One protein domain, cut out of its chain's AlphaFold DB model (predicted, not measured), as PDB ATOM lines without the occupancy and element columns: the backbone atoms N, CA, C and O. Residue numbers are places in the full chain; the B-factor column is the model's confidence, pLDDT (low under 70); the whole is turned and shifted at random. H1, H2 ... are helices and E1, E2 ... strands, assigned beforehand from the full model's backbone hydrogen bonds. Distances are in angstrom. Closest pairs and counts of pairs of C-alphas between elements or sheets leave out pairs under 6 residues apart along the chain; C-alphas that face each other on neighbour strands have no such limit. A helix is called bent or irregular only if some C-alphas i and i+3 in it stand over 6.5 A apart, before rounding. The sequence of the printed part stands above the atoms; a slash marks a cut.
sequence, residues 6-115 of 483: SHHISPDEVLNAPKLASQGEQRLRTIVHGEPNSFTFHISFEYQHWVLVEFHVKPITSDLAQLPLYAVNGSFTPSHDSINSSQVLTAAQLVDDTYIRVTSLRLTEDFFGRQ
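AT A GLANCE: This is residues 6 to 115 of the 483 residues of an uncharacterized protein of Fusarium oxysporum f. sp. lycopersici (strain 4287 / CBS 123668 / FGSC 9935 / NRRL 34936) (UniProt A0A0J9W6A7). A twisted sheet of five strands, long in E2, E3 and E4 and short at its edges E1 and E5, is covered on one face by helix H2, in two layers; helix H1 grazes the sheet and packs on H2. The 110 printed residues hold two named helices and five named strands, along the chain E1 H1 E2 E3 E4 H2 E5, class mixed. The mixed sheet runs E1 E2 E3 E4 E5. The whole is compact, with a radius of gyration of the C-alphas of 14.3 A, and elongated, spanning 49 by 32 by 22 A.

HOW THE PARTS SIT: E2, residues 37 to 44, E3, residues 50 to 60, and E4, residues 69 to 78, form a meander, each strand the antiparallel neighbour of the one before, in two hairpins: N 39 and O 55 are 2.8 A apart, N 56 and O 73 2.8 A. E1, residues 6 to 9, is parallel to E2, with N 7 and O 38 2.7 A apart; E5, residues 112 to 114, is parallel to E4, with N 113 and O 74 3.0 A apart. H2, residues 85 to 100, has a height over the sheet of 9.2 A, and its closest C-alphas to E2 are Ala 91 and Ile 43, 7.1 A. H1, residues 11 to 22, only grazes the sheet, with residues 11 to 15. H1 and H2 touch about perpendicular, 78 degrees, closest at the C-alphas of Ala 17 and Val 95, 5.8 A; H2 does so with residues 91 to 98 alone. E1, H1, E2 and E4, H2, E5 are strand-helix-strand units, parallel neighbour strands with a helix between, with right-handed crossovers. O i to N i+4 pairs are within hydrogen-bond range in 6 of 8 for H1 and 10 of 12 for H2.

IN THESE COORDINATES: E1 begins at C-alpha 6 (-28.216, 10.644, -12.966) and E5 ends at C-alpha 114 (-32.057, 24.480, 1.204). From first to last C-alpha E2 is 23.4 A, E3 31.6 A, E4 29.7 A, H1 18.3 A and H2 19.4 A. H1 and H2 are only just irregular: C-alphas 15 and 18 are 7.0 A apart, 87 and 90 6.8 A. H2 has a kink of 30 degrees near residue 92.

THE WHOLE: The C-alphas of Tyr 47 and Asp 63, the two farthest apart, are 49.7 A from each other. The printed part has no cut. The links H1 to E2 and H2 to E5 are long. The mean pLDDT of the printed part is 70.3, and 47 residues are under 70, among them 58 to 73 and 101 to 113.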
ATOM      1  N   SER A   6     -29.024   9.658 -13.669       83.19
ATOM      2  CA  SER A   6     -28.216  10.644 -12.966       83.19
ATOM      3  C   SER A   6     -27.156  11.212 -13.898       83.19
ATOM      4  O   SER A   6     -26.278  10.501 -14.382       83.19
ATOM      5  N   HIS A   7     -27.225  12.515 -14.108       86.38
ATOM      6  CA  HIS A   7     -26.315  13.308 -14.907       86.38
ATOM      7  C   HIS A   7     -25.439  14.131 -13.967       86.38
ATOM      8  O   HIS A   7     -25.936  14.886 -13.128       86.38
ATOM      9  N   HIS A   8     -24.126  13.995 -14.103       90.06
ATOM     10  CA  HIS A   8     -23.175  14.831 -13.386       90.06
ATOM     11  C   HIS A   8     -22.642  15.910 -14.329       90.06
ATOM     12  O   HIS A   8     -22.165  15.591 -15.420       90.06
ATOM     13  N   ILE A   9     -22.751  17.178 -13.932       88.75
ATOM     14  CA  ILE A   9     -22.128  18.299 -14.644       88.75
ATOM     15  C   ILE A   9     -20.856  18.646 -13.877       88.75
ATOM     16  O   ILE A   9     -20.893  18.978 -12.689       88.75
ATOM     17  N   SER A  10     -19.725  18.493 -14.557       87.31
ATOM     18  CA  SER A  10     -18.401  18.629 -13.954       87.31
ATOM     19  C   SER A  10     -18.088  20.084 -13.574       87.31
ATOM     20  O   SER A  10     -18.648  21.010 -14.167       87.31
ATOM     21  N   PRO A  11     -17.159  20.324 -12.630       86.00
ATOM     22  CA  PRO A  11     -16.739  21.680 -12.266       86.00
ATOM     23  C   PRO A  11     -16.274  22.519 -13.468       86.00
ATOM     24  O   PRO A  11     -16.625  23.693 -13.574       86.00
ATOM     25  N   ASP A  12     -15.561  21.910 -14.419       86.88
ATOM     26  CA  ASP A  12     -15.098  22.585 -15.639       86.88
ATOM     27  C   ASP A  12     -16.257  23.005 -16.554       86.88
ATOM     28  O   ASP A  12     -16.202  24.043 -17.219       86.88
ATOM     29  N   GLU A  13     -17.329  22.213 -16.599       86.69
ATOM     30  CA  GLU A  13     -18.535  22.540 -17.361       86.69
ATOM     31  C   GLU A  13     -19.316  23.680 -16.708       86.69
ATOM     32  O   GLU A  13     -19.769  24.582 -17.419       86.69
ATOM     33  N   VAL A  14     -19.411  23.688 -15.373       84.56
ATOM     34  CA  VAL A  14     -20.010  24.790 -14.601       84.56
ATOM     35  C   VAL A  14     -19.246  26.095 -14.852       84.56
ATOM     36  O   VAL A  14     -19.862  27.113 -15.162       84.56
ATOM     37  N   LEU A  15     -17.910  26.060 -14.813       83.12
ATOM     38  CA  LEU A  15     -17.057  27.221 -15.099       83.12
ATOM     39  C   LEU A  15     -17.155  27.699 -16.557       83.12
ATOM     40  O   LEU A  15     -16.993  28.888 -16.827       83.12
ATOM     41  N   ASN A  16     -17.439  26.797 -17.502       81.75
ATOM     42  CA  ASN A  16     -17.619  27.135 -18.917       81.75
ATOM     43  C   ASN A  16     -19.028  27.636 -19.273       81.75
ATOM     44  O   ASN A  16     -19.189  28.249 -20.332       81.75
ATOM     45  N   ALA A  17     -20.038  27.415 -18.423       70.94
ATOM     46  CA  ALA A  17     -21.423  27.814 -18.695       70.94
ATOM     47  C   ALA A  17     -21.573  29.309 -19.065       70.94
ATOM     48  O   ALA A  17     -22.197  29.602 -20.086       70.94
ATOM     49  N   PRO A  18     -20.945  30.272 -18.351       70.75
ATOM     50  CA  PRO A  18     -21.046  31.693 -18.696       70.75
ATOM     51  C   PRO A  18     -20.488  32.019 -20.087       70.75
ATOM     52  O   PRO A  18     -21.021  32.877 -20.791       70.75
ATOM     53  N   LYS A  19     -19.421  31.325 -20.502       66.88
ATOM     54  CA  LYS A  19     -18.794  31.528 -21.811       66.88
ATOM     55  C   LYS A  19     -19.719  31.056 -22.931       66.88
ATOM     56  O   LYS A  19     -19.952  31.816 -23.868       66.88
ATOM     57  N   LEU A  20     -20.282  29.855 -22.805       60.22
ATOM     58  CA  LEU A  20     -21.238  29.308 -23.775       60.22
ATOM     59  C   LEU A  20     -22.501  30.174 -23.863       60.22
ATOM     60  O   LEU A  20     -22.915  30.547 -24.960       60.22
ATOM     61  N   ALA A  21     -23.031  30.605 -22.715       58.59
ATOM     62  CA  ALA A  21     -24.174  31.511 -22.652       58.59
ATOM     63  C   ALA A  21     -23.900  32.850 -23.364       58.59
ATOM     64  O   ALA A  21     -24.752  33.337 -24.106       58.59
ATOM     65  N   SER A  22     -22.697  33.422 -23.216       52.81
ATOM     66  CA  SER A  22     -22.310  34.673 -23.894       52.81
ATOM     67  C   SER A  22     -22.238  34.546 -25.423       52.81
ATOM     68  O   SER A  22     -22.423  35.527 -26.141       52.81
ATOM     69  N   GLN A  23     -22.001  33.327 -25.914       53.94
ATOM     70  CA  GLN A  23     -21.946  32.976 -27.333       53.94
ATOM     71  C   GLN A  23     -23.313  32.538 -27.886       53.94
ATOM     72  O   GLN A  23     -23.440  32.306 -29.086       53.94
ATOM     73  N   GLY A  24     -24.343  32.442 -27.033       50.75
ATOM     74  CA  GLY A  24     -25.656  31.912 -27.405       50.75
ATOM     75  C   GLY A  24     -25.649  30.406 -27.695       50.75
ATOM     76  O   GLY A  24     -26.568  29.909 -28.344       50.75
ATOM     77  N   GLU A  25     -24.621  29.682 -27.248       54.94
ATOM     78  CA  GLU A  25     -24.466  28.246 -27.467       54.94
ATOM     79  C   GLU A  25     -25.050  27.439 -26.301       54.94
ATOM     80  O   GLU A  25     -24.931  27.818 -25.136       54.94
ATOM     81  N   GLN A  26     -25.654  26.289 -26.611       66.69
ATOM     82  CA  GLN A  26     -26.188  25.347 -25.624       66.69
ATOM     83  C   GLN A  26     -25.628  23.944 -25.863       66.69
ATOM     84  O   GLN A  26     -25.411  23.533 -27.003       66.69
ATOM     85  N   ARG A  27     -25.418  23.189 -24.781       71.50
ATOM     86  CA  ARG A  27     -24.933  21.799 -24.790       71.50
ATOM     87  C   ARG A  27     -25.839  20.919 -23.934       71.50
ATOM     88  O   ARG A  27     -25.404  20.314 -22.957       71.50
ATOM     89  N   LEU A  28     -27.117  20.887 -24.305       73.56
ATOM     90  CA  LEU A  28     -28.155  20.197 -23.545       73.56
ATOM     91  C   LEU A  28     -27.855  18.699 -23.409       73.56
ATOM     92  O   LEU A  28     -27.520  18.017 -24.381       73.56
ATOM     93  N   ARG A  29     -27.994  18.187 -22.188       75.88
ATOM     94  CA  ARG A  29     -27.924  16.763 -21.874       75.88
ATOM     95  C   ARG A  29     -29.174  16.066 -22.393       75.88
ATOM     96  O   ARG A  29     -30.280  16.598 -22.336       75.88
ATOM     97  N   THR A  30     -28.999  14.844 -22.880       70.94
ATOM     98  CA  THR A  30     -30.121  14.018 -23.321       70.94
ATOM     99  C   THR A  30     -30.948  13.581 -22.118       70.94
ATOM    100  O   THR A  30     -30.432  12.959 -21.193       70.94
ATOM    101  N   ILE A  31     -32.240  13.892 -22.151       68.94
ATOM    102  CA  ILE A  31     -33.207  13.501 -21.128       68.94
ATOM    103  C   ILE A  31     -33.876  12.216 -21.596       68.94
ATOM    104  O   ILE A  31     -34.357  12.141 -22.726       68.94
ATOM    105  N   VAL A  32     -33.939  11.213 -20.724       66.81
ATOM    106  CA  VAL A  32     -34.720  10.008 -21.015       66.81
ATOM    107  C   VAL A  32     -36.198  10.344 -20.846       66.81
ATOM    108  O   VAL A  32     -36.645  10.701 -19.753       66.81
ATOM    109  N   HIS A  33     -36.955  10.286 -21.941       61.12
ATOM    110  CA  HIS A  33     -38.381  10.599 -21.927       61.12
ATOM    111  C   HIS A  33     -39.173   9.577 -21.104       61.12
ATOM    112  O   HIS A  33     -38.933   8.378 -21.204       61.12
ATOM    113  N   GLY A  34     -40.127  10.056 -20.300       59.47
ATOM    114  CA  GLY A  34     -40.971   9.194 -19.465       59.47
ATOM    115  C   GLY A  34     -40.309   8.661 -18.188       59.47
ATOM    116  O   GLY A  34     -40.985   8.000 -17.406       59.47
ATOM    117  N   GLU A  35     -39.044   9.002 -17.913       69.31
ATOM    118  CA  GLU A  35     -38.339   8.590 -16.691       69.31
ATOM    119  C   GLU A  35     -37.832   9.788 -15.864       69.31
ATOM    120  O   GLU A  35     -37.539  10.852 -16.420       69.31
ATOM    121  N   PRO A  36     -37.689   9.651 -14.531       71.88
ATOM    122  CA  PRO A  36     -37.031  10.659 -13.708       71.88
ATOM    123  C   PRO A  36     -35.554  10.832 -14.085       71.88
ATOM    124  O   PRO A  36     -34.789   9.867 -14.122       71.88
ATOM    125  N   ASN A  37     -35.144  12.079 -14.297       78.38
ATOM    126  CA  ASN A  37     -33.764  12.483 -14.541       78.38
ATOM    127  C   ASN A  37     -33.274  13.344 -13.369       78.38
ATOM    128  O   ASN A  37     -34.026  14.143 -12.813       78.38
ATOM    129  N   SER A  38     -32.017  13.177 -12.971       85.06
ATOM    130  CA  SER A  38     -31.397  13.925 -11.877       85.06
ATOM    131  C   SER A  38     -30.119  14.575 -12.376       85.06
ATOM    132  O   SER A  38     -29.264  13.869 -12.891       85.06
ATOM    133  N   PHE A  39     -29.954  15.879 -12.208       86.88
ATOM    134  CA  PHE A  39     -28.731  16.597 -12.561       86.88
ATOM    135  C   PHE A  39     -28.053  17.080 -11.289       86.88
ATOM    136  O   PHE A  39     -28.715  17.632 -10.416       86.88
ATOM    137  N   THR A  40     -26.748  16.861 -11.174       91.19
ATOM    138  CA  THR A  40     -25.969  17.227  -9.984       91.19
ATOM    139  C   THR A  40     -24.717  17.985 -10.382       91.19
ATOM    140  O   THR A  40     -24.040  17.595 -11.338       91.19
ATOM    141  N   PHE A  41     -24.402  19.061  -9.663       92.44
ATOM    142  CA  PHE A  41     -23.200  19.853  -9.915       92.44
ATOM    143  C   PHE A  41     -22.755  20.666  -8.706       92.44
ATOM    144  O   PHE A  41     -23.547  20.958  -7.814       92.44
ATOM    145  N   HIS A  42     -21.475  21.033  -8.692       90.12
ATOM    146  CA  HIS A  42     -20.887  21.837  -7.626       90.12
ATOM    147  C   HIS A  42     -20.668  23.273  -8.100       90.12
ATOM    148  O   HIS A  42     -20.083  23.498  -9.158       90.12
ATOM    149  N   ILE A  43     -21.098  24.237  -7.290       86.81
ATOM    150  CA  ILE A  43     -20.738  25.647  -7.440       86.81
ATOM    151  C   ILE A  43     -19.701  25.967  -6.370       86.81
ATOM    152  O   ILE A  43     -19.959  25.799  -5.177       86.81
ATOM    153  N   SER A  44     -18.527  26.423  -6.795       84.56
ATOM    154  CA  SER A  44     -17.465  26.867  -5.894       84.56
ATOM    155  C   SER A  44     -17.568  28.369  -5.638       84.56
ATOM    156  O   SER A  44     -17.785  29.152  -6.561       84.56
ATOM    157  N   PHE A  45     -17.368  28.758  -4.384       78.94
ATOM    158  CA  PHE A  45     -17.283  30.138  -3.919       78.94
ATOM    159  C   PHE A  45     -15.873  30.424  -3.382       78.94
ATOM    160  O   PHE A  45     -15.026  29.534  -3.270       78.94
ATOM    161  N   GLU A  46     -15.607  31.686  -3.046       72.94
ATOM    162  CA  GLU A  46     -14.366  32.071  -2.373       72.94
ATOM    163  C   GLU A  46     -14.222  31.354  -1.011       72.94
ATOM    164  O   GLU A  46     -15.203  30.908  -0.414       72.94
ATOM    165  N   TYR A  47     -12.988  31.248  -0.507       73.00
ATOM    166  CA  TYR A  47     -12.674  30.668   0.813       73.00
ATOM    167  C   TYR A  47     -13.033  29.179   0.995       73.00
ATOM    168  O   TYR A  47     -13.430  28.763   2.079       73.00
ATOM    169  N   GLN A  48     -12.860  28.354  -0.048       73.69
ATOM    170  CA  GLN A  48     -13.147  26.902  -0.026       73.69
ATOM    171  C   GLN A  48     -14.614  26.548   0.270       73.69
ATOM    172  O   GLN A  48     -14.938  25.397   0.569       73.69
ATOM    173  N   HIS A  49     -15.515  27.518   0.164       82.62
ATOM    174  CA  HIS A  49     -16.940  27.277   0.251       82.62
ATOM    175  C   HIS A  49     -17.463  26.703  -1.064       82.62
ATOM    176  O   HIS A  49     -17.025  27.076  -2.153       82.62
ATOM    177  N   TRP A  50     -18.408  25.781  -0.971       86.19
ATOM    178  CA  TRP A  50     -19.025  25.161  -2.132       86.19
ATOM    179  C   TRP A  50     -20.477  24.812  -1.844       86.19
ATOM    180  O   TRP A  50     -20.916  24.739  -0.697       86.19
ATOM    181  N   VAL A  51     -21.237  24.611  -2.908       89.12
ATOM    182  CA  VAL A  51     -22.627  24.172  -2.845       89.12
ATOM    183  C   VAL A  51     -22.811  23.028  -3.822       89.12
ATOM    184  O   VAL A  51     -22.435  23.154  -4.987       89.12
ATOM    185  N   LEU A  52     -23.397  21.929  -3.354       90.62
ATOM    186  CA  LEU A  52     -23.946  20.898  -4.227       90.62
ATOM    187  C   LEU A  52     -25.359  21.320  -4.623       90.62
ATOM    188  O   LEU A  52     -26.190  21.569  -3.754       90.62
ATOM    189  N   VAL A  53     -25.623  21.401  -5.920       87.56
ATOM    190  CA  VAL A  53     -26.947  21.680  -6.476       87.56
ATOM    191  C   VAL A  53     -27.480  20.422  -7.140       87.56
ATOM    192  O   VAL A  53     -26.768  19.761  -7.901       87.56
ATOM    193  N   GLU A  54     -28.745  20.117  -6.870       86.31
ATOM    194  CA  GLU A  54     -29.463  18.988  -7.447       86.31
ATOM    195  C   GLU A  54     -30.738  19.474  -8.135       86.31
ATOM    196  O   GLU A  54     -31.550  20.182  -7.541       86.31
ATOM    197  N   PHE A  55     -30.922  19.063  -9.387       80.38
ATOM    198  CA  PHE A  55     -32.165  19.224 -10.130       80.38
ATOM    199  C   PHE A  55     -32.797  17.867 -10.370       80.38
ATOM    200  O   PHE A  55     -32.199  16.998 -11.003       80.38
ATOM    201  N   HIS A  56     -34.036  17.696  -9.934       76.44
ATOM    202  CA  HIS A  56     -34.814  16.499 -10.204       76.44
ATOM    203  C   HIS A  56     -35.915  16.819 -11.201       76.44
ATOM    204  O   HIS A  56     -36.875  17.510 -10.878       76.44
ATOM    205  N   VAL A  57     -35.777  16.279 -12.404       71.38
ATOM    206  CA  VAL A  57     -36.737  16.388 -13.496       71.38
ATOM    207  C   VAL A  57     -37.575  15.117 -13.503       71.38
ATOM    208  O   VAL A  57     -37.091  14.042 -13.851       71.38
ATOM    209  N   LYS A  58     -38.835  15.218 -13.100       66.62
ATOM    210  CA  LYS A  58     -39.764  14.091 -13.032       66.62
ATOM    211  C   LYS A  58     -40.845  14.251 -14.096       66.62
ATOM    212  O   LYS A  58     -41.464  15.309 -14.152       66.62
ATOM    213  N   PRO A  59     -41.102  13.234 -14.928       59.25
ATOM    214  CA  PRO A  59     -42.244  13.265 -15.826       59.25
ATOM    215  C   PRO A  59     -43.530  13.296 -14.995       59.25
ATOM    216  O   PRO A  59     -43.669  12.554 -14.022       59.25
ATOM    217  N   ILE A  60     -44.461  14.158 -15.378       55.56
ATOM    218  CA  ILE A  60     -45.808  14.189 -14.831       55.56
ATOM    219  C   ILE A  60     -46.626  13.215 -15.668       55.56
ATOM    220  O   ILE A  60     -46.938  13.477 -16.831       55.56
ATOM    221  N   THR A  61     -46.945  12.069 -15.082       53.81
ATOM    222  CA  THR A  61     -47.932  11.152 -15.646       53.81
ATOM    223  C   THR A  61     -49.310  11.756 -15.424       53.81
ATOM    224  O   THR A  61     -49.804  11.771 -14.299       53.81
ATOM    225  N   SER A  62     -49.907  12.289 -16.485       49.09
ATOM    226  CA  SER A  62     -51.286  12.759 -16.487       49.09
ATOM    227  C   SER A  62     -51.999  12.176 -17.699       49.09
ATOM    228  O   SER A  62     -51.509  12.314 -18.819       49.09
ATOM    229  N   ASP A  63     -53.173  11.583 -17.478       48.88
ATOM    230  CA  ASP A  63     -54.063  11.109 -18.549       48.88
ATOM    231  C   ASP A  63     -54.577  12.265 -19.430       48.88
ATOM    232  O   ASP A  63     -55.148  12.044 -20.498       48.88
ATOM    233  N   LEU A  64     -54.368  13.511 -18.988       40.00
ATOM    234  CA  LEU A  64     -54.804  14.718 -19.673       40.00
ATOM    235  C   LEU A  64     -53.798  15.218 -20.710       40.00
ATOM    236  O   LEU A  64     -54.227  15.916 -21.617       40.00
ATOM    237  N   ALA A  65     -52.501  14.908 -20.610       43.91
ATOM    238  CA  ALA A  65     -51.467  15.510 -21.459       43.91
ATOM    239  C   ALA A  65     -51.034  14.581 -22.608       43.91
ATOM    240  O   ALA A  65     -50.686  13.422 -22.394       43.91
ATOM    241  N   GLN A  66     -51.006  15.099 -23.844       44.56
ATOM    242  CA  GLN A  66     -50.577  14.336 -25.032       44.56
ATOM    243  C   GLN A  66     -49.048  14.320 -25.215       44.56
ATOM    244  O   GLN A  66     -48.522  13.514 -25.983       44.56
ATOM    245  N   LEU A  67     -48.334  15.193 -24.498       46.31
ATOM    246  CA  LEU A  67     -46.875  15.242 -24.409       46.31
ATOM    247  C   LEU A  67     -46.443  15.091 -22.940       46.31
ATOM    248  O   LEU A  67     -47.144  15.592 -22.059       46.31
ATOM    249  N   PRO A  68     -45.292  14.450 -22.651       47.44
ATOM    250  CA  PRO A  68     -44.787  14.342 -21.289       47.44
ATOM    251  C   PRO A  68     -44.465  15.738 -20.748       47.44
ATOM    252  O   PRO A  68     -43.559  16.422 -21.227       47.44
ATOM    253  N   LEU A  69     -45.229  16.159 -19.746       53.94
ATOM    254  CA  LEU A  69     -44.915  17.327 -18.936       53.94
ATOM    255  C   LEU A  69     -43.861  16.929 -17.901       53.94
ATOM    256  O   LEU A  69     -43.786  15.767 -17.507       53.94
ATOM    257  N   TYR A  70     -43.041  17.877 -17.459       56.06
ATOM    258  CA  TYR A  70     -41.997  17.617 -16.472       56.06
ATOM    259  C   TYR A  70     -42.146  18.563 -15.285       56.06
ATOM    260  O   TYR A  70     -42.224  19.777 -15.458       56.06
ATOM    261  N   ALA A  71     -42.160  17.996 -14.085       59.84
ATOM    262  CA  ALA A  71     -41.956  18.712 -12.840       59.84
ATOM    263  C   ALA A  71     -40.454  18.805 -12.583       59.84
ATOM    264  O   ALA A  71     -39.744  17.805 -12.705       59.84
ATOM    265  N   VAL A  72     -39.965  19.989 -12.229       63.28
ATOM    266  CA  VAL A  72     -38.551  20.196 -11.914       63.28
ATOM    267  C   VAL A  72     -38.442  20.706 -10.488       63.28
ATOM    268  O   VAL A  72     -39.071  21.704 -10.149       63.28
ATOM    269  N   ASN A  73     -37.626  20.037  -9.677       69.75
ATOM    270  CA  ASN A  73     -37.336  20.447  -8.305       69.75
ATOM    271  C   ASN A  73     -35.860  20.776  -8.181       69.75
ATOM    272  O   ASN A  73     -35.030  19.968  -8.601       69.75
ATOM    273  N   GLY A  74     -35.549  21.912  -7.566       75.69
ATOM    274  CA  GLY A  74     -34.194  22.276  -7.187       75.69
ATOM    275  C   GLY A  74     -33.975  22.097  -5.693       75.69
ATOM    276  O   GLY A  74     -34.797  22.505  -4.874       75.69
ATOM    277  N   SER A  75     -32.828  21.555  -5.318       81.31
ATOM    278  CA  SER A  75     -32.314  21.686  -3.958       81.31
ATOM    279  C   SER A  75     -30.839  22.028  -3.972       81.31
ATOM    280  O   SER A  75     -30.128  21.742  -4.937       81.31
ATOM    281  N   PHE A  76     -30.381  22.654  -2.894       84.94
ATOM    282  CA  PHE A  76     -28.964  22.911  -2.708       84.94
ATOM    283  C   PHE A  76     -28.516  22.583  -1.291       84.94
ATOM    284  O   PHE A  76     -29.227  22.833  -0.315       84.94
ATOM    285  N   THR A  77     -27.302  22.060  -1.204       88.00
ATOM    286  CA  THR A  77     -26.657  21.640   0.034       88.00
ATOM    287  C   THR A  77     -25.364  22.432   0.176       88.00
ATOM    288  O   THR A  77     -24.401  22.169  -0.554       88.00
ATOM    289  N   PRO A  78     -25.334  23.455   1.045       86.94
ATOM    290  CA  PRO A  78     -24.160  24.295   1.201       86.94
ATOM    291  C   PRO A  78     -23.100  23.630   2.082       86.94
ATOM    292  O   PRO A  78     -23.412  22.904   3.022       86.94
ATOM    293  N   SER A  79     -21.829  23.931   1.830       85.62
ATOM    294  CA  SER A  79     -20.722  23.524   2.701       85.62
ATOM    295  C   SER A  79     -20.686  24.309   4.017       85.62
ATOM    296  O   SER A  79     -19.978  23.928   4.942       85.62
ATOM    297  N   HIS A  80     -21.361  25.461   4.076       81.56
ATOM    298  CA  HIS A  80     -21.357  26.354   5.230       81.56
ATOM    299  C   HIS A  80     -22.664  27.149   5.329       81.56
ATOM    300  O   HIS A  80     -23.253  27.523   4.315       81.56
ATOM    301  N   ASP A  81     -23.095  27.466   6.550       78.25
ATOM    302  CA  ASP A  81     -24.404  28.081   6.793       78.25
ATOM    303  C   ASP A  81     -24.561  29.518   6.289       78.25
ATOM    304  O   ASP A  81     -25.684  29.994   6.098       78.25
ATOM    305  N   SER A  82     -23.441  30.200   6.058       78.19
ATOM    306  CA  SER A  82     -23.406  31.559   5.514       78.19
ATOM    307  C   SER A  82     -23.811  31.633   4.042       78.19
ATOM    308  O   SER A  82     -24.087  32.731   3.559       78.19
ATOM    309  N   ILE A  83     -23.844  30.501   3.332       77.50
ATOM    310  CA  ILE A  83     -24.225  30.468   1.923       77.50
ATOM    311  C   ILE A  83     -25.749  30.503   1.822       77.50
ATOM    312  O   ILE A  83     -26.453  29.650   2.370       77.50
ATOM    313  N   ASN A  84     -26.262  31.508   1.121       71.25
ATOM    314  CA  ASN A  84     -27.692  31.702   0.912       71.25
ATOM    315  C   ASN A  84     -28.112  31.297  -0.509       71.25
ATOM    316  O   ASN A  84     -27.293  31.169  -1.419       71.25
ATOM    317  N   SER A  85     -29.416  31.094  -0.701       65.88
ATOM    318  CA  SER A  85     -30.007  30.758  -2.001       65.88
ATOM    319  C   SER A  85     -29.665  31.806  -3.066       65.88
ATOM    320  O   SER A  85     -29.302  31.443  -4.184       65.88
ATOM    321  N   SER A  86     -29.677  33.095  -2.711       66.56
ATOM    322  CA  SER A  86     -29.391  34.203  -3.636       66.56
ATOM    323  C   SER A  86     -28.019  34.115  -4.319       66.56
ATOM    324  O   SER A  86     -27.903  34.427  -5.507       66.56
ATOM    325  N   GLN A  87     -26.994  33.627  -3.611       70.81
ATOM    326  CA  GLN A  87     -25.648  33.394  -4.150       70.81
ATOM    327  C   GLN A  87     -25.593  32.219  -5.140       70.81
ATOM    328  O   GLN A  87     -24.786  32.230  -6.069       70.81
ATOM    329  N   VAL A  88     -26.454  31.216  -4.964       78.94
ATOM    330  CA  VAL A  88     -26.494  29.983  -5.770       78.94
ATOM    331  C   VAL A  88     -27.261  30.193  -7.074       78.94
ATOM    332  O   VAL A  88     -26.855  29.685  -8.122       78.94
ATOM    333  N   LEU A  89     -28.336  30.987  -7.029       71.31
ATOM    334  CA  LEU A  89     -29.300  31.156  -8.121       71.31
ATOM    335  C   LEU A  89     -28.669  31.469  -9.474       71.31
ATOM    336  O   LEU A  89     -28.988  30.827 -10.470       71.31
ATOM    337  N   THR A  90     -27.778  32.461  -9.520       71.00
ATOM    338  CA  THR A  90     -27.243  32.961 -10.796       71.00
ATOM    339  C   THR A  90     -26.388  31.904 -11.492       71.00
ATOM    340  O   THR A  90     -26.531  31.681 -12.692       71.00
ATOM    341  N   ALA A  91     -25.520  31.229 -10.738       74.56
ATOM    342  CA  ALA A  91     -24.670  30.176 -11.277       74.56
ATOM    343  C   ALA A  91     -25.494  28.935 -11.647       74.56
ATOM    344  O   ALA A  91     -25.291  28.368 -12.717       74.56
ATOM    345  N   ALA A  92     -26.473  28.560 -10.819       76.81
ATOM    346  CA  ALA A  92     -27.356  27.442 -11.122       76.81
ATOM    347  C   ALA A  92     -28.214  27.690 -12.375       76.81
ATOM    348  O   ALA A  92     -28.375  26.776 -13.179       76.81
ATOM    349  N   GLN A  93     -28.700  28.921 -12.584       73.44
ATOM    350  CA  GLN A  93     -29.491  29.296 -13.764       73.44
ATOM    351  C   GLN A  93     -28.667  29.150 -15.041       73.44
ATOM    352  O   GLN A  93     -29.138  28.591 -16.025       73.44
ATOM    353  N   LEU A  94     -27.416  29.615 -15.017       69.94
ATOM    354  CA  LEU A  94     -26.515  29.498 -16.163       69.94
ATOM    355  C   LEU A  94     -26.252  28.036 -16.528       69.94
ATOM    356  O   LEU A  94     -26.202  27.697 -17.710       69.94
ATOM    357  N   VAL A  95     -26.096  27.166 -15.529       76.56
ATOM    358  CA  VAL A  95     -25.919  25.727 -15.752       76.56
ATOM    359  C   VAL A  95     -27.195  25.096 -16.314       76.56
ATOM    360  O   VAL A  95     -27.103  24.338 -17.282       76.56
ATOM    361  N   ASP A  96     -28.368  25.440 -15.772       72.94
ATOM    362  CA  ASP A  96     -29.664  24.966 -16.271       72.94
ATOM    363  C   ASP A  96     -29.876  25.355 -17.740       72.94
ATOM    364  O   ASP A  96     -30.058  24.479 -18.588       72.94
ATOM    365  N   ASP A  97     -29.727  26.640 -18.068       63.31
ATOM    366  CA  ASP A  97     -29.921  27.168 -19.421       63.31
ATOM    367  C   ASP A  97     -28.957  26.558 -20.445       63.31
ATOM    368  O   ASP A  97     -29.303  26.417 -21.623       63.31
ATOM    369  N   THR A  98     -27.743  26.204 -20.014       65.38
ATOM    370  CA  THR A  98     -26.680  25.724 -20.906       65.38
ATOM    371  C   THR A  98     -26.723  24.213 -21.113       65.38
ATOM    372  O   THR A  98     -26.477  23.753 -22.229       65.38
ATOM    373  N   TYR A  99     -27.018  23.435 -20.066       71.31
ATOM    374  CA  TYR A  99     -26.825  21.979 -20.077       71.31
ATOM    375  C   TYR A  99     -28.077  21.162 -19.776       71.31
ATOM    376  O   TYR A  99     -28.077  19.970 -20.068       71.31
ATOM    377  N   ILE A 100     -29.131  21.739 -19.203       70.44
ATOM    378  CA  ILE A 100     -30.301  20.969 -18.762       70.44
ATOM    379  C   ILE A 100     -31.515  21.349 -19.609       70.44
ATOM    380  O   ILE A 100     -32.022  20.512 -20.351       70.44
ATOM    381  N   ARG A 101     -31.953  22.610 -19.498       64.94
ATOM    382  CA  ARG A 101     -33.080  23.273 -20.179       64.94
ATOM    383  C   ARG A 101     -34.190  22.334 -20.665       64.94
ATOM    384  O   ARG A 101     -34.585  22.351 -21.830       64.94
ATOM    385  N   VAL A 102     -34.736  21.537 -19.745       54.94
ATOM    386  CA  VAL A 102     -35.914  20.676 -19.995       54.94
ATOM    387  C   VAL A 102     -37.155  21.530 -20.255       54.94
ATOM    388  O   VAL A 102     -38.044  21.209 -21.040       54.94
ATOM    389  N   THR A 103     -37.190  22.655 -19.563       49.31
ATOM    390  CA  THR A 103     -38.253  23.643 -19.513       49.31
ATOM    391  C   THR A 103     -37.563  25.000 -19.520       49.31
ATOM    392  O   THR A 103     -36.463  25.127 -18.994       49.31
ATOM    393  N   SER A 104     -38.171  26.027 -20.116       47.56
ATOM    394  CA  SER A 104     -37.593  27.381 -20.078       47.56
ATOM    395  C   SER A 104     -37.836  28.023 -18.711       47.56
ATOM    396  O   SER A 104     -38.549  29.015 -18.652       47.56
ATOM    397  N   LEU A 105     -37.331  27.419 -17.629       45.84
ATOM    398  CA  LEU A 105     -37.529  27.841 -16.240       45.84
ATOM    399  C   LEU A 105     -36.552  28.947 -15.843       45.84
ATOM    400  O   LEU A 105     -35.452  29.062 -16.374       45.84
ATOM    401  N   ARG A 106     -36.970  29.745 -14.859       50.09
ATOM    402  CA  ARG A 106     -36.093  30.659 -14.131       50.09
ATOM    403  C   ARG A 106     -36.114  30.305 -12.669       50.09
ATOM    404  O   ARG A 106     -37.190  30.183 -12.092       50.09
ATOM    405  N   LEU A 107     -34.936  30.131 -12.108       50.12
ATOM    406  CA  LEU A 107     -34.741  29.770 -10.722       50.12
ATOM    407  C   LEU A 107     -34.993  31.001  -9.852       50.12
ATOM    408  O   LEU A 107     -34.417  32.066 -10.086       50.12
ATOM    409  N   THR A 108     -35.829  30.831  -8.832       51.81
ATOM    410  CA  THR A 108     -36.101  31.812  -7.773       51.81
ATOM    411  C   THR A 108     -35.650  31.257  -6.424       51.81
ATOM    412  O   THR A 108     -35.369  30.066  -6.305       51.81
ATOM    413  N   GLU A 109     -35.559  32.096  -5.387       53.94
ATOM    414  CA  GLU A 109     -35.153  31.621  -4.053       53.94
ATOM    415  C   GLU A 109     -36.098  30.535  -3.520       53.94
ATOM    416  O   GLU A 109     -35.621  29.539  -2.985       53.94
ATOM    417  N   ASP A 110     -37.400  30.678  -3.779       53.09
ATOM    418  CA  ASP A 110     -38.443  29.718  -3.393       53.09
ATOM    419  C   ASP A 110     -38.372  28.396  -4.179       53.09
ATOM    420  O   ASP A 110     -38.941  27.390  -3.772       53.09
ATOM    421  N   PHE A 111     -37.672  28.369  -5.319       55.19
ATOM    422  CA  PHE A 111     -37.490  27.144  -6.102       55.19
ATOM    423  C   PHE A 111     -36.508  26.168  -5.438       55.19
ATOM    424  O   PHE A 111     -36.557  24.962  -5.686       55.19
ATOM    425  N   PHE A 112     -35.590  26.692  -4.625       64.81
ATOM    426  CA  PHE A 112     -34.482  25.939  -4.066       64.81
ATOM    427  C   PHE A 112     -34.744  25.531  -2.620       64.81
ATOM    428  O   PHE A 112     -34.554  26.311  -1.686       64.81
ATOM    429  N   GLY A 113     -35.056  24.250  -2.416       66.19
ATOM    430  CA  GLY A 113     -35.043  23.663  -1.080       66.19
ATOM    431  C   GLY A 113     -33.619  23.656  -0.518       66.19
ATOM    432  O   GLY A 113     -32.774  22.883  -0.980       66.19
ATOM    433  N   ARG A 114     -33.331  24.513   0.470       74.88
ATOM    434  CA  ARG A 114     -32.057  24.480   1.204       74.88
ATOM    435  C   ARG A 114     -32.018  23.243   2.093       74.88
ATOM    436  O   ARG A 114     -32.844  23.097   2.992       74.88
ATOM    437  N   GLN A 115     -31.034  22.382   1.879       79.06
ATOM    438  CA  GLN A 115     -30.760  21.251   2.756       79.06
ATOM    439  C   GLN A 115     -29.772  21.651   3.862       79.06
ATOM    440  O   GLN A 115     -29.061  22.654   3.752       79.06
TER     441      GLN A 115